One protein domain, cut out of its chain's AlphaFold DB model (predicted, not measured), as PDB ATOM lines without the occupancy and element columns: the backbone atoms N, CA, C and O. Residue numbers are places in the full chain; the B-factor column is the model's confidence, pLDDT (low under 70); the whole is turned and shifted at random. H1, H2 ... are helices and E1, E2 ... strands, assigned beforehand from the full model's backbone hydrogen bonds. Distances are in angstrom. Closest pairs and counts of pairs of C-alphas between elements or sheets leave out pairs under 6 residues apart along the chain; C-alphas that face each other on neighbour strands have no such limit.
ATOM      1  N   GLN A  67     -25.356 -15.357 -31.206       82.19
ATOM      2  CA  GLN A  67     -24.573 -14.357 -31.926       82.19
ATOM      3  C   GLN A  67     -24.037 -13.320 -30.945       82.19
ATOM      4  O   GLN A  67     -24.808 -12.534 -30.396       82.19
ATOM      5  N   ASP A  68     -22.721 -13.270 -30.779       80.69
ATOM      6  CA  ASP A  68     -22.073 -12.252 -29.953       80.69
ATOM      7  C   ASP A  68     -22.216 -10.859 -30.586       80.69
ATOM      8  O   ASP A  68     -22.110 -10.708 -31.810       80.69
ATOM      9  N   ILE A  69     -22.462  -9.846 -29.749       75.12
ATOM     10  CA  ILE A  69     -22.601  -8.446 -30.174       75.12
ATOM     11  C   ILE A  69     -21.397  -7.623 -29.700       75.12
ATOM     12  O   ILE A  69     -20.761  -6.949 -30.507       75.12
ATOM     13  N   TRP A  70     -21.080  -7.660 -28.399       74.31
ATOM     14  CA  TRP A  70     -19.952  -6.926 -27.819       74.31
ATOM     15  C   TRP A  70     -19.356  -7.625 -26.598       74.31
ATOM     16  O   TRP A  70     -19.991  -8.420 -25.908       74.31
ATOM     17  N   SER A  71     -18.091  -7.302 -26.342       77.50
ATOM     18  CA  SER A  71     -17.364  -7.704 -25.147       77.50
ATOM     19  C   SER A  71     -16.524  -6.526 -24.686       77.50
ATOM     20  O   SER A  71     -15.694  -6.029 -25.446       77.50
ATOM     21  N   ILE A  72     -16.705  -6.102 -23.441       76.56
ATOM     22  CA  ILE A  72     -15.942  -5.013 -22.838       76.56
ATOM     23  C   ILE A  72     -15.287  -5.471 -21.541       76.56
ATOM     24  O   ILE A  72     -15.871  -6.221 -20.764       76.56
ATOM     25  N   LYS A  73     -14.051  -5.025 -21.320       79.56
ATOM     26  CA  LYS A  73     -13.333  -5.196 -20.060       79.56
ATOM     27  C   LYS A  73     -13.355  -3.868 -19.313       79.56
ATOM     28  O   LYS A  73     -12.824  -2.884 -19.815       79.56
ATOM     29  N   VAL A  74     -13.931  -3.871 -18.121       76.38
ATOM     30  CA  VAL A  74     -14.027  -2.716 -17.225       76.38
ATOM     31  C   VAL A  74     -13.056  -2.943 -16.073       76.38
ATOM     32  O   VAL A  74     -13.175  -3.946 -15.374       76.38
ATOM     33  N   VAL A  75     -12.068  -2.063 -15.892       73.62
ATOM     34  CA  VAL A  75     -11.018  -2.213 -14.871       73.62
ATOM     35  C   VAL A  75     -11.368  -1.384 -13.640       73.62
ATOM     36  O   VAL A  75     -11.750  -0.227 -13.758       73.62
ATOM     37  N   GLN A  76     -11.205  -1.954 -12.445       67.94
ATOM     38  CA  GLN A  76     -11.609  -1.322 -11.184       67.94
ATOM     39  C   GLN A  76     -10.936   0.042 -10.942       67.94
ATOM     40  O   GLN A  76     -11.560   0.954 -10.411       67.94
ATOM     41  N   ARG A  77      -9.665   0.196 -11.341       64.50
ATOM     42  CA  ARG A  77      -8.891   1.440 -11.150       64.50
ATOM     43  C   ARG A  77      -9.463   2.639 -11.900       64.50
ATOM     44  O   ARG A  77      -9.130   3.766 -11.544       64.50
ATOM     45  N   ASP A  78     -10.279   2.385 -12.915       62.78
ATOM     46  CA  ASP A  78     -10.867   3.433 -13.735       62.78
ATOM     47  C   ASP A  78     -12.086   4.067 -13.045       62.78
ATOM     48  O   ASP A  78     -12.547   5.098 -13.496       62.78
ATOM     49  N   PHE A  79     -12.594   3.525 -11.932       58.25
ATOM     50  CA  PHE A  79     -13.827   4.014 -11.308       58.25
ATOM     51  C   PHE A  79     -13.610   4.359  -9.824       58.25
ATOM     52  O   PHE A  79     -13.029   3.588  -9.052       58.25
ATOM     53  N   GLY A  80     -14.104   5.518  -9.383       55.53
ATOM     54  CA  GLY A  80     -14.196   5.865  -7.962       55.53
ATOM     55  C   GLY A  80     -15.425   5.225  -7.303       55.53
ATOM     56  O   GLY A  80     -16.497   5.289  -7.873       55.53
ATOM     57  N   LEU A  81     -15.229   4.649  -6.108       52.47
ATOM     58  CA  LEU A  81     -16.188   4.047  -5.154       52.47
ATOM     59  C   LEU A  81     -17.140   2.908  -5.616       52.47
ATOM     60  O   LEU A  81     -18.124   3.097  -6.309       52.47
ATOM     61  N   GLY A  82     -16.937   1.737  -4.990       64.75
ATOM     62  CA  GLY A  82     -17.990   0.827  -4.511       64.75
ATOM     63  C   GLY A  82     -18.489  -0.256  -5.469       64.75
ATOM     64  O   GLY A  82     -18.465  -1.440  -5.112       64.75
ATOM     65  N   TYR A  83     -18.970   0.128  -6.647       69.31
ATOM     66  CA  TYR A  83     -19.656  -0.766  -7.583       69.31
ATOM     67  C   TYR A  83     -19.597  -0.234  -9.020       69.31
ATOM     68  O   TYR A  83     -19.414   0.952  -9.256       69.31
ATOM     69  N   PHE A  84     -19.758  -1.125  -9.995       75.00
ATOM     70  CA  PHE A  84     -19.979  -0.795 -11.398       75.00
ATOM     71  C   PHE A  84     -21.406  -1.185 -11.776       75.00
ATOM     72  O   PHE A  84     -21.841  -2.297 -11.480       75.00
ATOM     73  N   SER A  85     -22.135  -0.299 -12.453       76.81
ATOM     74  CA  SER A  85     -23.506  -0.556 -12.903       76.81
ATOM     75  C   SER A  85     -23.678  -0.291 -14.390       76.81
ATOM     76  O   SER A  85     -23.191   0.702 -14.920       76.81
ATOM     77  N   LEU A  86     -24.435  -1.172 -15.041       77.94
ATOM     78  CA  LEU A  86     -24.905  -1.022 -16.408       77.94
ATOM     79  C   LEU A  86     -26.430  -0.931 -16.399       77.94
ATOM     80  O   LEU A  86     -27.116  -1.905 -16.079       77.94
ATOM     81  N   MET A  87     -26.944   0.244 -16.741       78.25
ATOM     82  CA  MET A  87     -28.369   0.578 -16.732       78.25
ATOM     83  C   MET A  87     -28.790   1.143 -18.081       78.25
ATOM     84  O   MET A  87     -27.949   1.555 -18.879       78.25
ATOM     85  N   CYS A  88     -30.097   1.182 -18.321       79.94
ATOM     86  CA  CYS A  88     -30.648   1.828 -19.506       79.94
ATOM     87  C   CYS A  88     -31.005   3.273 -19.203       79.94
ATOM     88  O   CYS A  88     -31.313   3.632 -18.068       79.94
ATOM     89  N   LEU A  89     -31.054   4.081 -20.259       77.50
ATOM     90  CA  LEU A  89     -31.528   5.463 -20.195       77.50
ATOM     91  C   LEU A  89     -33.045   5.553 -19.965       77.50
ATOM     92  O   LEU A  89     -33.551   6.587 -19.535       77.50
ATOM     93  N   SER A  90     -33.785   4.485 -20.276       79.19
ATOM     94  CA  SER A  90     -35.240   4.451 -20.180       79.19
ATOM     95  C   SER A  90     -35.751   3.078 -19.765       79.19
ATOM     96  O   SER A  90     -35.306   2.043 -20.261       79.19
ATOM     97  N   GLU A  91     -36.769   3.087 -18.907       85.19
ATOM     98  CA  GLU A  91     -37.516   1.881 -18.534       85.19
ATOM     99  C   GLU A  91     -38.638   1.558 -19.514       85.19
ATOM    100  O   GLU A  91     -39.267   0.510 -19.390       85.19
ATOM    101  N   ASN A  92     -38.907   2.441 -20.481       87.00
ATOM    102  CA  ASN A  92     -40.068   2.355 -21.367       87.00
ATOM    103  C   ASN A  92     -39.719   2.363 -22.855       87.00
ATOM    104  O   ASN A  92     -40.507   1.852 -23.647       87.00
ATOM    105  N   ASP A  93     -38.566   2.917 -23.216       81.06
ATOM    106  CA  ASP A  93     -38.150   3.115 -24.600       81.06
ATOM    107  C   ASP A  93     -37.113   2.068 -25.013       81.06
ATOM    108  O   ASP A  93     -36.116   1.867 -24.323       81.06
ATOM    109  N   ASP A  94     -37.359   1.395 -26.133       78.00
ATOM    110  CA  ASP A  94     -36.480   0.369 -26.679       78.00
ATOM    111  C   ASP A  94     -35.478   0.902 -27.713       78.00
ATOM    112  O   ASP A  94     -34.610   0.136 -28.133       78.00
ATOM    113  N   VAL A  95     -35.528   2.196 -28.082       78.50
ATOM    114  CA  VAL A  95     -34.596   2.812 -29.052       78.50
ATOM    115  C   VAL A  95     -33.139   2.519 -28.685       78.50
ATOM    116  O   VAL A  95     -32.359   2.109 -29.540       78.50
ATOM    117  N   PHE A  96     -32.792   2.706 -27.409       74.62
ATOM    118  CA  PHE A  96     -31.441   2.514 -26.867       74.62
ATOM    119  C   PHE A  96     -31.367   1.375 -25.849       74.62
ATOM    120  O   PHE A  96     -30.379   1.233 -25.133       74.62
ATOM    121  N   GLY A  97     -32.409   0.549 -25.797       81.19
ATOM    122  CA  GLY A  97     -32.539  -0.510 -24.815       81.19
ATOM    123  C   GLY A  97     -33.471  -0.117 -23.676       81.19
ATOM    124  O   GLY A  97     -33.320   0.939 -23.063       81.19
ATOM    125  N   LYS A  98     -34.420  -1.004 -23.386       83.12
ATOM    126  CA  LYS A  98     -35.409  -0.841 -22.324       83.12
ATOM    127  C   LYS A  98     -35.020  -1.645 -21.088       83.12
ATOM    128  O   LYS A  98     -35.122  -2.870 -21.089       83.12
ATOM    129  N   CYS A  99     -34.623  -0.986 -20.009       83.69
ATOM    130  CA  CYS A  99     -34.339  -1.662 -18.745       83.69
ATOM    131  C   CYS A  99     -34.371  -0.681 -17.573       83.69
ATOM    132  O   CYS A  99     -34.661   0.496 -17.747       83.69
ATOM    133  N   ARG A 100     -34.116  -1.172 -16.361       79.25
ATOM    134  CA  ARG A 100     -34.102  -0.347 -15.148       79.25
ATOM    135  C   ARG A 100     -33.108   0.795 -15.311       79.25
ATOM    136  O   ARG A 100     -32.012   0.607 -15.836       79.25
ATOM    137  N   THR A 101     -33.515   1.953 -14.815       79.94
ATOM    138  CA  THR A 101     -32.716   3.188 -14.835       79.94
ATOM    139  C   THR A 101     -31.985   3.427 -13.515       79.94
ATOM    140  O   THR A 101     -31.243   4.396 -13.376       79.94
ATOM    141  N   ARG A 102     -32.212   2.569 -12.512       75.19
ATOM    142  CA  ARG A 102     -31.677   2.709 -11.154       75.19
ATOM    143  C   ARG A 102     -31.262   1.361 -10.583       75.19
ATOM    144  O   ARG A 102     -31.905   0.340 -10.850       75.19
ATOM    145  N   VAL A 103     -30.218   1.384  -9.756       72.00
ATOM    146  CA  VAL A 103     -29.799   0.225  -8.960       72.00
ATOM    147  C   VAL A 103     -30.890  -0.063  -7.928       72.00
ATOM    148  O   VAL A 103     -31.306   0.860  -7.229       72.00
ATOM    149  N   PRO A 104     -31.406  -1.299  -7.833       66.75
ATOM    150  CA  PRO A 104     -32.375  -1.645  -6.804       66.75
ATOM    151  C   PRO A 104     -31.712  -1.612  -5.424       66.75
ATOM    152  O   PRO A 104     -30.595  -2.110  -5.262       66.75
ATOM    153  N   ASP A 105     -32.417  -1.075  -4.429       65.00
ATOM    154  CA  ASP A 105     -31.913  -1.005  -3.059       65.00
ATOM    155  C   ASP A 105     -31.538  -2.400  -2.527       65.00
ATOM    156  O   ASP A 105     -32.286  -3.369  -2.680       65.00
ATOM    157  N   GLY A 106     -30.372  -2.501  -1.883       61.09
ATOM    158  CA  GLY A 106     -29.917  -3.726  -1.216       61.09
ATOM    159  C   GLY A 106     -29.366  -4.825  -2.132       61.09
ATOM    160  O   GLY A 106     -29.109  -5.925  -1.643       61.09
ATOM    161  N   VAL A 107     -29.161  -4.567  -3.429       59.25
ATOM    162  CA  VAL A 107     -28.548  -5.551  -4.338       59.25
ATOM    163  C   VAL A 107     -27.041  -5.332  -4.443       59.25
ATOM    164  O   VAL A 107     -26.588  -4.318  -4.966       59.25
ATOM    165  N   CYS A 108     -26.266  -6.308  -3.961       56.72
ATOM    166  CA  CYS A 108     -24.806  -6.211  -3.916       56.72
ATOM    167  C   CYS A 108     -24.110  -6.597  -5.233       56.72
ATOM    168  O   CYS A 108     -23.115  -5.973  -5.565       56.72
ATOM    169  N   ALA A 109     -24.578  -7.591  -5.996       58.47
ATOM    170  CA  ALA A 109     -23.922  -7.956  -7.262       58.47
ATOM    171  C   ALA A 109     -24.739  -8.966  -8.074       58.47
ATOM    172  O   ALA A 109     -24.576 -10.159  -7.840       58.47
ATOM    173  N   GLN A 110     -25.593  -8.528  -9.007       65.62
ATOM    174  CA  GLN A 110     -26.263  -9.422  -9.965       65.62
ATOM    175  C   GLN A 110     -26.649  -8.687 -11.262       65.62
ATOM    176  O   GLN A 110     -26.941  -7.483 -11.234       65.62
ATOM    177  N   PRO A 111     -26.710  -9.403 -12.399       66.25
ATOM    178  CA  PRO A 111     -27.483  -8.951 -13.542       66.25
ATOM    179  C   PRO A 111     -28.957  -8.794 -13.157       66.25
ATOM    180  O   PRO A 111     -29.530  -9.635 -12.471       66.25
ATOM    181  N   PHE A 112     -29.589  -7.724 -13.619       69.50
ATOM    182  CA  PHE A 112     -31.001  -7.448 -13.377       69.50
ATOM    183  C   PHE A 112     -31.898  -8.026 -14.465       69.50
ATOM    184  O   PHE A 112     -32.996  -8.484 -14.159       69.50
ATOM    185  N   GLN A 113     -31.481  -7.931 -15.734       80.12
ATOM    186  CA  GLN A 113     -32.312  -8.330 -16.873       80.12
ATOM    187  C   GLN A 113     -31.555  -8.326 -18.204       80.12
ATOM    188  O   GLN A 113     -30.617  -7.555 -18.416       80.12
ATOM    189  N   ASN A 114     -32.050  -9.133 -19.140       88.75
ATOM    190  CA  ASN A 114     -31.802  -8.959 -20.568       88.75
ATOM    191  C   ASN A 114     -32.611  -7.759 -21.094       88.75
ATOM    192  O   ASN A 114     -33.683  -7.455 -20.570       88.75
ATOM    193  N   VAL A 115     -32.104  -7.067 -22.113       87.81
ATOM    194  CA  VAL A 115     -32.648  -5.767 -22.545       87.81
ATOM    195  C   VAL A 115     -33.278  -5.886 -23.931       87.81
ATOM    196  O   VAL A 115     -32.584  -6.248 -24.883       87.81
ATOM    197  N   PRO A 116     -34.567  -5.553 -24.096       88.38
ATOM    198  CA  PRO A 116     -35.162  -5.328 -25.407       88.38
ATOM    199  C   PRO A 116     -34.533  -4.098 -26.062       88.38
ATOM    200  O   PRO A 116     -34.589  -3.006 -25.497       88.38
ATOM    201  N   LEU A 117     -33.955  -4.273 -27.246       82.81
ATOM    202  CA  LEU A 117     -33.286  -3.231 -28.020       82.81
ATOM    203  C   LEU A 117     -33.854  -3.195 -29.440       82.81
ATOM    204  O   LEU A 117     -34.046  -4.238 -30.072       82.81
ATOM    205  N   ARG A 118     -34.112  -1.992 -29.951       80.56
ATOM    206  CA  ARG A 118     -34.646  -1.790 -31.292       80.56
ATOM    207  C   ARG A 118     -33.537  -1.737 -32.336       80.56
ATOM    208  O   ARG A 118     -32.659  -0.882 -32.313       80.56
ATOM    209  N   PHE A 119     -33.643  -2.620 -33.316       76.81
ATOM    210  CA  PHE A 119     -32.798  -2.680 -34.497       76.81
ATOM    211  C   PHE A 119     -33.548  -2.083 -35.681       76.81
ATOM    212  O   PHE A 119     -34.732  -2.354 -35.877       76.81
ATOM    213  N   THR A 120     -32.851  -1.292 -36.492       71.25
ATOM    214  CA  THR A 120     -33.414  -0.691 -37.705       71.25
ATOM    215  C   THR A 120     -32.718  -1.274 -38.924       71.25
ATOM    216  O   THR A 120     -31.491  -1.286 -39.014       71.25
ATOM    217  N   ARG A 121     -33.494  -1.774 -39.884       67.00
ATOM    218  CA  ARG A 121     -32.975  -2.350 -41.120       67.00
ATOM    219  C   ARG A 121     -32.472  -1.247 -42.042       67.00
ATOM    220  O   ARG A 121     -33.252  -0.427 -42.535       67.00
ATOM    221  N   GLN A 122     -31.177  -1.286 -42.343       59.97
ATOM    222  CA  GLN A 122     -30.542  -0.339 -43.253       59.97
ATOM    223  C   GLN A 122     -31.246  -0.327 -44.625       59.97
ATOM    224  O   GLN A 122     -31.578  -1.371 -45.185       59.97
ATOM    225  N   GLY A 123     -31.496   0.869 -45.160       61.88
ATOM    226  CA  GLY A 123     -32.137   1.084 -46.463       61.88
ATOM    227  C   GLY A 123     -33.666   1.126 -46.424       61.88
ATOM    228  O   GLY A 123     -34.250   2.000 -47.051       61.88
ATOM    229  N   SER A 124     -34.315   0.233 -45.670       70.81
ATOM    230  CA  SER A 124     -35.789   0.206 -45.567       70.81
ATOM    231  C   SER A 124     -36.355   1.020 -44.400       70.81
ATOM    232  O   SER A 124     -37.502   1.445 -44.459       70.81
ATOM    233  N   GLY A 125     -35.573   1.210 -43.330       68.31
ATOM    234  CA  GLY A 125     -36.043   1.851 -42.098       68.31
ATOM    235  C   GLY A 125     -36.990   0.989 -41.253       68.31
ATOM    236  O   GLY A 125     -37.441   1.445 -40.208       68.31
ATOM    237  N   GLU A 126     -37.288  -0.248 -41.668       71.38
ATOM    238  CA  GLU A 126     -38.102  -1.180 -40.883       71.38
ATOM    239  C   GLU A 126     -37.434  -1.473 -39.539       71.38
ATOM    240  O   GLU A 126     -36.234  -1.752 -39.481       71.38
ATOM    241  N   THR A 127     -38.208  -1.446 -38.458       77.50
ATOM    242  CA  THR A 127     -37.695  -1.675 -37.105       77.50
ATOM    243  C   THR A 127     -38.130  -3.024 -36.552       77.50
ATOM    244  O   THR A 127     -39.273  -3.440 -36.746       77.50
ATOM    245  N   ILE A 128     -37.249  -3.668 -35.793       76.25
ATOM    246  CA  ILE A 128     -37.537  -4.879 -35.026       76.25
ATOM    247  C   ILE A 128     -36.900  -4.781 -33.644       76.25
ATOM    248  O   ILE A 128     -35.744  -4.393 -33.517       76.25
ATOM    249  N   THR A 129     -37.638  -5.161 -32.610       85.12
ATOM    250  CA  THR A 129     -37.107  -5.218 -31.244       85.12
ATOM    251  C   THR A 129     -36.652  -6.640 -30.947       85.12
ATOM    252  O   THR A 129     -37.439  -7.581 -31.067       85.12
ATOM    253  N   LEU A 130     -35.379  -6.792 -30.578       83.12
ATOM    254  CA  LEU A 130     -34.778  -8.065 -30.183       83.12
ATOM    255  C   LEU A 130     -34.294  -7.973 -28.741       83.12
ATOM    256  O   LEU A 130     -33.818  -6.929 -28.296       83.12
ATOM    257  N   THR A 131     -34.386  -9.078 -28.017       90.81
ATOM    258  CA  THR A 131     -33.816  -9.177 -26.674       90.81
ATOM    259  C   THR A 131     -32.312  -9.408 -26.773       90.81
ATOM    260  O   THR A 131     -31.863 -10.417 -27.319       90.81
ATOM    261  N   VAL A 132     -31.532  -8.482 -26.223       87.62
ATOM    262  CA  VAL A 132     -30.086  -8.614 -26.050       87.62
ATOM    263  C   VAL A 132     -29.814  -9.182 -24.667       87.62
ATOM    264  O   VAL A 132     -30.194  -8.597 -23.647       87.62
ATOM    265  N   ALA A 133     -29.159 -10.332 -24.652       89.56
ATOM    266  CA  ALA A 133     -28.679 -10.970 -23.446       89.56
ATOM    267  C   ALA A 133     -27.241 -10.556 -23.145       89.56
ATOM    268  O   ALA A 133     -26.537  -9.995 -23.990       89.56
ATOM    269  N   GLY A 134     -26.803 -10.823 -21.922       86.94
ATOM    270  CA  GLY A 134     -25.429 -10.570 -21.538       86.94
ATOM    271  C   GLY A 134     -25.027 -11.280 -20.268       86.94
ATOM    272  O   GLY A 134     -25.791 -12.051 -19.699       86.94
ATOM    273  N   ARG A 135     -23.794 -11.050 -19.841       84.50
ATOM    274  CA  ARG A 135     -23.265 -11.563 -18.582       84.50
ATOM    275  C   ARG A 135     -22.108 -10.708 -18.112       84.50
ATOM    276  O   ARG A 135     -21.249 -10.317 -18.902       84.50
ATOM    277  N   PHE A 136     -22.064 -10.515 -16.801       79.50
ATOM    278  CA  PHE A 136     -20.941  -9.945 -16.073       79.50
ATOM    279  C   PHE A 136     -20.049 -11.101 -15.613       79.50
ATOM    280  O   PHE A 136     -20.378 -11.787 -14.657       79.50
ATOM    281  N   ALA A 137     -18.943 -11.362 -16.309       71.88
ATOM    282  CA  ALA A 137     -17.939 -12.373 -15.963       71.88
ATOM    283  C   ALA A 137     -18.519 -13.718 -15.453       71.88
ATOM    284  O   ALA A 137     -19.134 -14.444 -16.234       71.88
ATOM    285  N   ASN A 138     -18.296 -14.048 -14.173       65.38
ATOM    286  CA  ASN A 138     -18.710 -15.295 -13.512       65.38
ATOM    287  C   ASN A 138     -20.118 -15.233 -12.892       65.38
ATOM    288  O   ASN A 138     -20.508 -16.160 -12.187       65.38
ATOM    289  N   HIS A 139     -20.862 -14.149 -13.106       70.81
ATOM    290  CA  HIS A 139     -22.225 -14.008 -12.609       70.81
ATOM    291  C   HIS A 139     -23.241 -14.635 -13.573       70.81
ATOM    292  O   HIS A 139     -22.904 -15.092 -14.671       70.81
ATOM    293  N   ASP A 140     -24.500 -14.650 -13.140       71.31
ATOM    294  CA  ASP A 140     -25.627 -15.155 -13.917       71.31
ATOM    295  C   ASP A 140     -25.837 -14.379 -15.232       71.31
ATOM    296  O   ASP A 140     -25.174 -13.382 -15.534       71.31
ATOM    297  N   GLU A 141     -26.750 -14.866 -16.071       76.50
ATOM    298  CA  GLU A 141     -27.124 -14.174 -17.302       76.50
ATOM    299  C   GLU A 141     -27.944 -12.906 -17.010       76.50
ATOM    300  O   GLU A 141     -28.951 -12.929 -16.307       76.50
ATOM    301  N   GLY A 142     -27.514 -11.799 -17.601       77.12
ATOM    302  CA  GLY A 142     -28.253 -10.559 -17.748       77.12
ATOM    303  C   GLY A 142     -27.361  -9.466 -18.324       77.12
ATOM    304  O   GLY A 142     -26.167  -9.376 -18.029       77.12
ATOM    305  N   PHE A 143     -27.951  -8.643 -19.182       79.62
ATOM    306  CA  PHE A 143     -27.230  -7.570 -19.848       79.62
ATOM    307  C   PHE A 143     -27.134  -6.308 -18.971       79.62
ATOM    308  O   PHE A 143     -26.037  -5.798 -18.771       79.62
ATOM    309  N   ALA A 144     -28.239  -5.835 -18.390       80.06
ATOM    310  CA  ALA A 144     -28.195  -4.774 -17.381       80.06
ATOM    311  C   ALA A 144     -27.914  -5.379 -16.002       80.06
ATOM    312  O   ALA A 144     -28.409  -6.467 -15.712       80.06
ATOM    313  N   GLY A 145     -27.159  -4.699 -15.141       78.19
ATOM    314  CA  GLY A 145     -26.656  -5.293 -13.899       78.19
ATOM    315  C   GLY A 145     -25.820  -4.347 -13.053       78.19
ATOM    316  O   GLY A 145     -25.468  -3.256 -13.494       78.19
ATOM    317  N   SER A 146     -25.496  -4.776 -11.835       76.31
ATOM    318  CA  SER A 146     -24.494  -4.127 -10.987       76.31
ATOM    319  C   SER A 146     -23.556  -5.170 -10.398       76.31
ATOM    320  O   SER A 146     -23.973  -6.297 -10.125       76.31
ATOM    321  N   VAL A 147     -22.298  -4.795 -10.201       77.31
ATOM    322  CA  VAL A 147     -21.266  -5.619  -9.575       77.31
ATOM    323  C   VAL A 147     -20.471  -4.767  -8.591       77.31
ATOM    324  O   VAL A 147     -19.988  -3.692  -8.939       77.31
ATOM    325  N   THR A 148     -20.327  -5.221  -7.349       74.56
ATOM    326  CA  THR A 148     -19.462  -4.551  -6.371       74.56
ATOM    327  C   THR A 148     -17.989  -4.725  -6.710       74.56
ATOM    328  O   THR A 148     -17.559  -5.697  -7.326       74.56
ATOM    329  N   TYR A 149     -17.169  -3.803  -6.223       73.19
ATOM    330  CA  TYR A 149     -15.719  -3.842  -6.407       73.19
ATOM    331  C   TYR A 149     -15.057  -5.102  -5.852       73.19
ATOM    332  O   TYR A 149     -14.101  -5.595  -6.445       73.19
ATOM    333  N   SER A 150     -15.569  -5.639  -4.742       72.12
ATOM    334  CA  SER A 150     -15.085  -6.906  -4.184       72.12
ATOM    335  C   SER A 150     -15.245  -8.068  -5.165       72.12
ATOM    336  O   SER A 150     -14.391  -8.946  -5.205       72.12
ATOM    337  N   GLU A 151     -16.303  -8.046  -5.978       73.50
ATOM    338  CA  GLU A 151     -16.613  -9.069  -6.980       73.50
ATOM    339  C   GLU A 151     -15.901  -8.806  -8.320       73.50
ATOM    340  O   GLU A 151     -15.642  -9.735  -9.081       73.50
ATOM    341  N   MET A 152     -15.515  -7.555  -8.605       72.38
ATOM    342  CA  MET A 152     -14.692  -7.222  -9.776       72.38
ATOM    343  C   MET A 152     -13.241  -7.707  -9.631       72.38
ATOM    344  O   MET A 152     -12.584  -7.927 -10.646       72.38
ATOM    345  N   ALA A 153     -12.738  -7.860  -8.399       72.81
ATOM    346  CA  ALA A 153     -11.340  -8.142  -8.044       72.81
ATOM    347  C   ALA A 153     -10.318  -7.136  -8.623       72.81
ATOM    348  O   ALA A 153      -9.775  -6.335  -7.876       72.81
ATOM    349  N   ASP A 154     -10.094  -7.162  -9.940       74.00
ATOM    350  CA  ASP A 154      -9.291  -6.206 -10.722       74.00
ATOM    351  C   ASP A 154     -10.072  -5.639 -11.923       74.00
ATOM    352  O   ASP A 154      -9.815  -4.523 -12.387       74.00
ATOM    353  N   HIS A 155     -10.989  -6.428 -12.491       76.00
ATOM    354  CA  HIS A 155     -11.780  -6.082 -13.665       76.00
ATOM    355  C   HIS A 155     -12.997  -7.001 -13.818       76.00
ATOM    356  O   HIS A 155     -12.946  -8.180 -13.483       76.00
ATOM    357  N   VAL A 156     -14.048  -6.502 -14.463       77.50
ATOM    358  CA  VAL A 156     -15.174  -7.316 -14.937       77.50
ATOM    359  C   VAL A 156     -15.188  -7.339 -16.463       77.50
ATOM    360  O   VAL A 156     -14.904  -6.337 -17.120       77.50
ATOM    361  N   ILE A 157     -15.489  -8.499 -17.044       80.56
ATOM    362  CA  ILE A 157     -15.737  -8.629 -18.483       80.56
ATOM    363  C   ILE A 157     -17.240  -8.716 -18.688       80.56
ATOM    364  O   ILE A 157     -17.870  -9.640 -18.185       80.56
ATOM    365  N   ILE A 158     -17.803  -7.789 -19.448       79.75
ATOM    366  CA  ILE A 158     -19.211  -7.803 -19.826       79.75
ATOM    367  C   ILE A 158     -19.282  -8.305 -21.256       79.75
ATOM    368  O   ILE A 158     -18.677  -7.714 -22.150       79.75
ATOM    369  N   LYS A 159     -19.994  -9.407 -21.463       83.94
ATOM    370  CA  LYS A 159     -20.258  -9.976 -22.789       83.94
ATOM    371  C   LYS A 159     -21.738  -9.887 -23.080       83.94
ATOM    372  O   LYS A 159     -22.540 -10.079 -22.173       83.94
ATOM    373  N   THR A 160     -22.094  -9.654 -24.332       84.69
ATOM    374  CA  THR A 160     -23.487  -9.589 -24.767       84.69
ATOM    375  C   THR A 160     -23.696 -10.332 -26.072       84.69
ATOM    376  O   THR A 160     -22.791 -10.464 -26.903       84.69
ATOM    377  N   TRP A 161     -24.916 -10.820 -26.253       85.00
ATOM    378  CA  TRP A 161     -25.278 -11.647 -27.389       85.00
ATOM    379  C   TRP A 161     -26.774 -11.582 -27.697       85.00
ATOM    380  O   TRP A 161     -27.588 -11.144 -26.884       85.00
ATOM    381  N   ILE A 162     -27.142 -12.053 -28.886       85.00
ATOM    382  CA  ILE A 162     -28.521 -12.334 -29.289       85.00
ATOM    383  C   ILE A 162     -28.667 -13.848 -29.415       85.00
ATOM    384  O   ILE A 162     -27.879 -14.502 -30.100       85.00
ATOM    385  N   LEU A 163     -29.679 -14.412 -28.761       88.25
ATOM    386  CA  LEU A 163     -29.982 -15.837 -28.859       88.25
ATOM    387  C   LEU A 163     -30.675 -16.170 -30.184       88.25
ATOM    388  O   LEU A 163     -31.400 -15.351 -30.753       88.25
ATOM    389  N   ARG A 164     -30.525 -17.416 -30.638       84.81
ATOM    390  CA  ARG A 164     -31.163 -17.929 -31.860       84.81
ATOM    391  C   ARG A 164     -32.654 -17.615 -31.948       84.81
ATOM    392  O   ARG A 164     -33.131 -17.232 -33.012       84.81
ATOM    393  N   GLU A 165     -33.394 -17.794 -30.857       88.69
ATOM    394  CA  GLU A 165     -34.849 -17.586 -30.840       88.69
ATOM    395  C   GLU A 165     -35.240 -16.127 -31.108       88.69
ATOM    396  O   GLU A 165     -36.268 -15.865 -31.729       88.69
ATOM    397  N   GLU A 166     -34.391 -15.173 -30.724       85.25
ATOM    398  CA  GLU A 166     -34.559 -13.762 -31.073       85.25
ATOM    399  C   GLU A 166     -34.202 -13.522 -32.544       85.25
ATOM    400  O   GLU A 166     -34.965 -12.877 -33.262       85.25
ATOM    401  N   LEU A 167     -33.111 -14.116 -33.039       80.88
ATOM    402  CA  LEU A 167     -32.717 -14.008 -34.449       80.88
ATOM    403  C   LEU A 167     -33.787 -14.554 -35.406       80.88
ATOM    404  O   LEU A 167     -33.981 -13.994 -36.481       80.88
ATOM    405  N   LYS A 168     -34.543 -15.588 -35.012       81.69
ATOM    406  CA  LYS A 168     -35.678 -16.110 -35.798       81.69
ATOM    407  C   LYS A 168     -36.807 -15.092 -36.002       81.69
ATOM    408  O   LYS A 168     -37.583 -15.241 -36.944       81.69
ATOM    409  N   LYS A 169     -36.933 -14.074 -35.138       81.44
ATOM    410  CA  LYS A 169     -37.961 -13.023 -35.275       81.44
ATOM    411  C   LYS A 169     -37.687 -12.102 -36.456       81.44
ATOM    412  O   LYS A 169     -38.614 -11.474 -36.967       81.44
ATOM    413  N   ILE A 170     -36.428 -12.027 -36.891       74.62
ATOM    414  CA  ILE A 170     -36.032 -11.319 -38.100       74.62
ATOM    415  C   ILE A 170     -36.712 -12.026 -39.275       74.62
ATOM    416  O   ILE A 170     -36.265 -13.074 -39.742       74.62
TER     417      ILE A 170
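What this domain is: This is residues 67 to 170 of the 194 residues of the protein "Fimbrial protein TcfD" of Salmonella enterica I (UniProt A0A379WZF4). This is an elongated sandwich, two sheets partly face to face with their strands running nearly along one another: a larger curled sheet of E1, E7, E5 and E4, and a smaller sheet of E2, E6 and E3. E3 runs on into E4, and the hairpin of E4 and E5 makes one far end of the long axis, with the short helix H1 at the other; residues 87 to 108, without a named element, loop out on the side of the small sheet away from E7. The printed part has 104 residues, with the elements in the order E1 E2 E3 E4 E5 E6 H1 E7 H2; the sheets, in the orders E1 E7 E5 E4 and E2 E6 E3, are antiparallel and the class is mostly strand. The whole is compact, with a radius of gyration of the C-alphas of 14.7 A and spans of 46 by 25 by 22 A.

How they stand to each other: E1, residues 67 to 75, is an edge strand, antiparallel to E7, residues 155 to 163, at 168 degrees; N 69 and O 160 are 2.9 A apart, within hydrogen-bond range. E2, residues 83 to 86, is antiparallel to E6, residues 144 to 148, with N 84 and O 147 at 2.8 A. E3, residues 109 to 113, is on the other side of E6, with N 112 and O 144 at 2.7 A. E3 runs on into E4, residues 115 to 120, at 46 degrees across a break of 1 residue. E4 and E5, residues 127 to 136, form a hairpin, with N 117 and O 130 at 2.9 A. The pairing of E5 is staggered: residues 127 to 132 pair with E4 and 132 to 136 with E7, where N 133 and O 161 are 2.8 A apart. The facing parts of the two sheets are 9.7 A apart centre to centre. H1, residues 149 to 152, only grazes both sheets; H2, residues 164 to 167, only grazes the larger one, its closest C-alphas to E5 being those of Glu 166 and Leu 130, 5.8 A apart. Both helices are too short for an O i to N i+4 pair; in each, its one O i to N i+3 pair is within range.

Where its parts are: E1 begins at C-alpha 67 (-24.573, -14.357, -31.926) and is 24.9 A long. E5 measures 28.1 A and ends at C-alpha 136 (-20.941, -9.945, -16.073). E4 measures 16.0 A and E7 25.6 A. H2 ends at C-alpha 167 (-32.717, -14.008, -34.449).

The domain as a whole: The C-alphas farthest apart are those of Ser 124 and Ser 150, 46.8 A. The printed part has no cut, and the link from E2 to E3, 22 residues, is long. The mean pLDDT of the printed part is 75.9; residues 76 to 83, 104 to 112, 121 to 123, 125 and 138 are under 70.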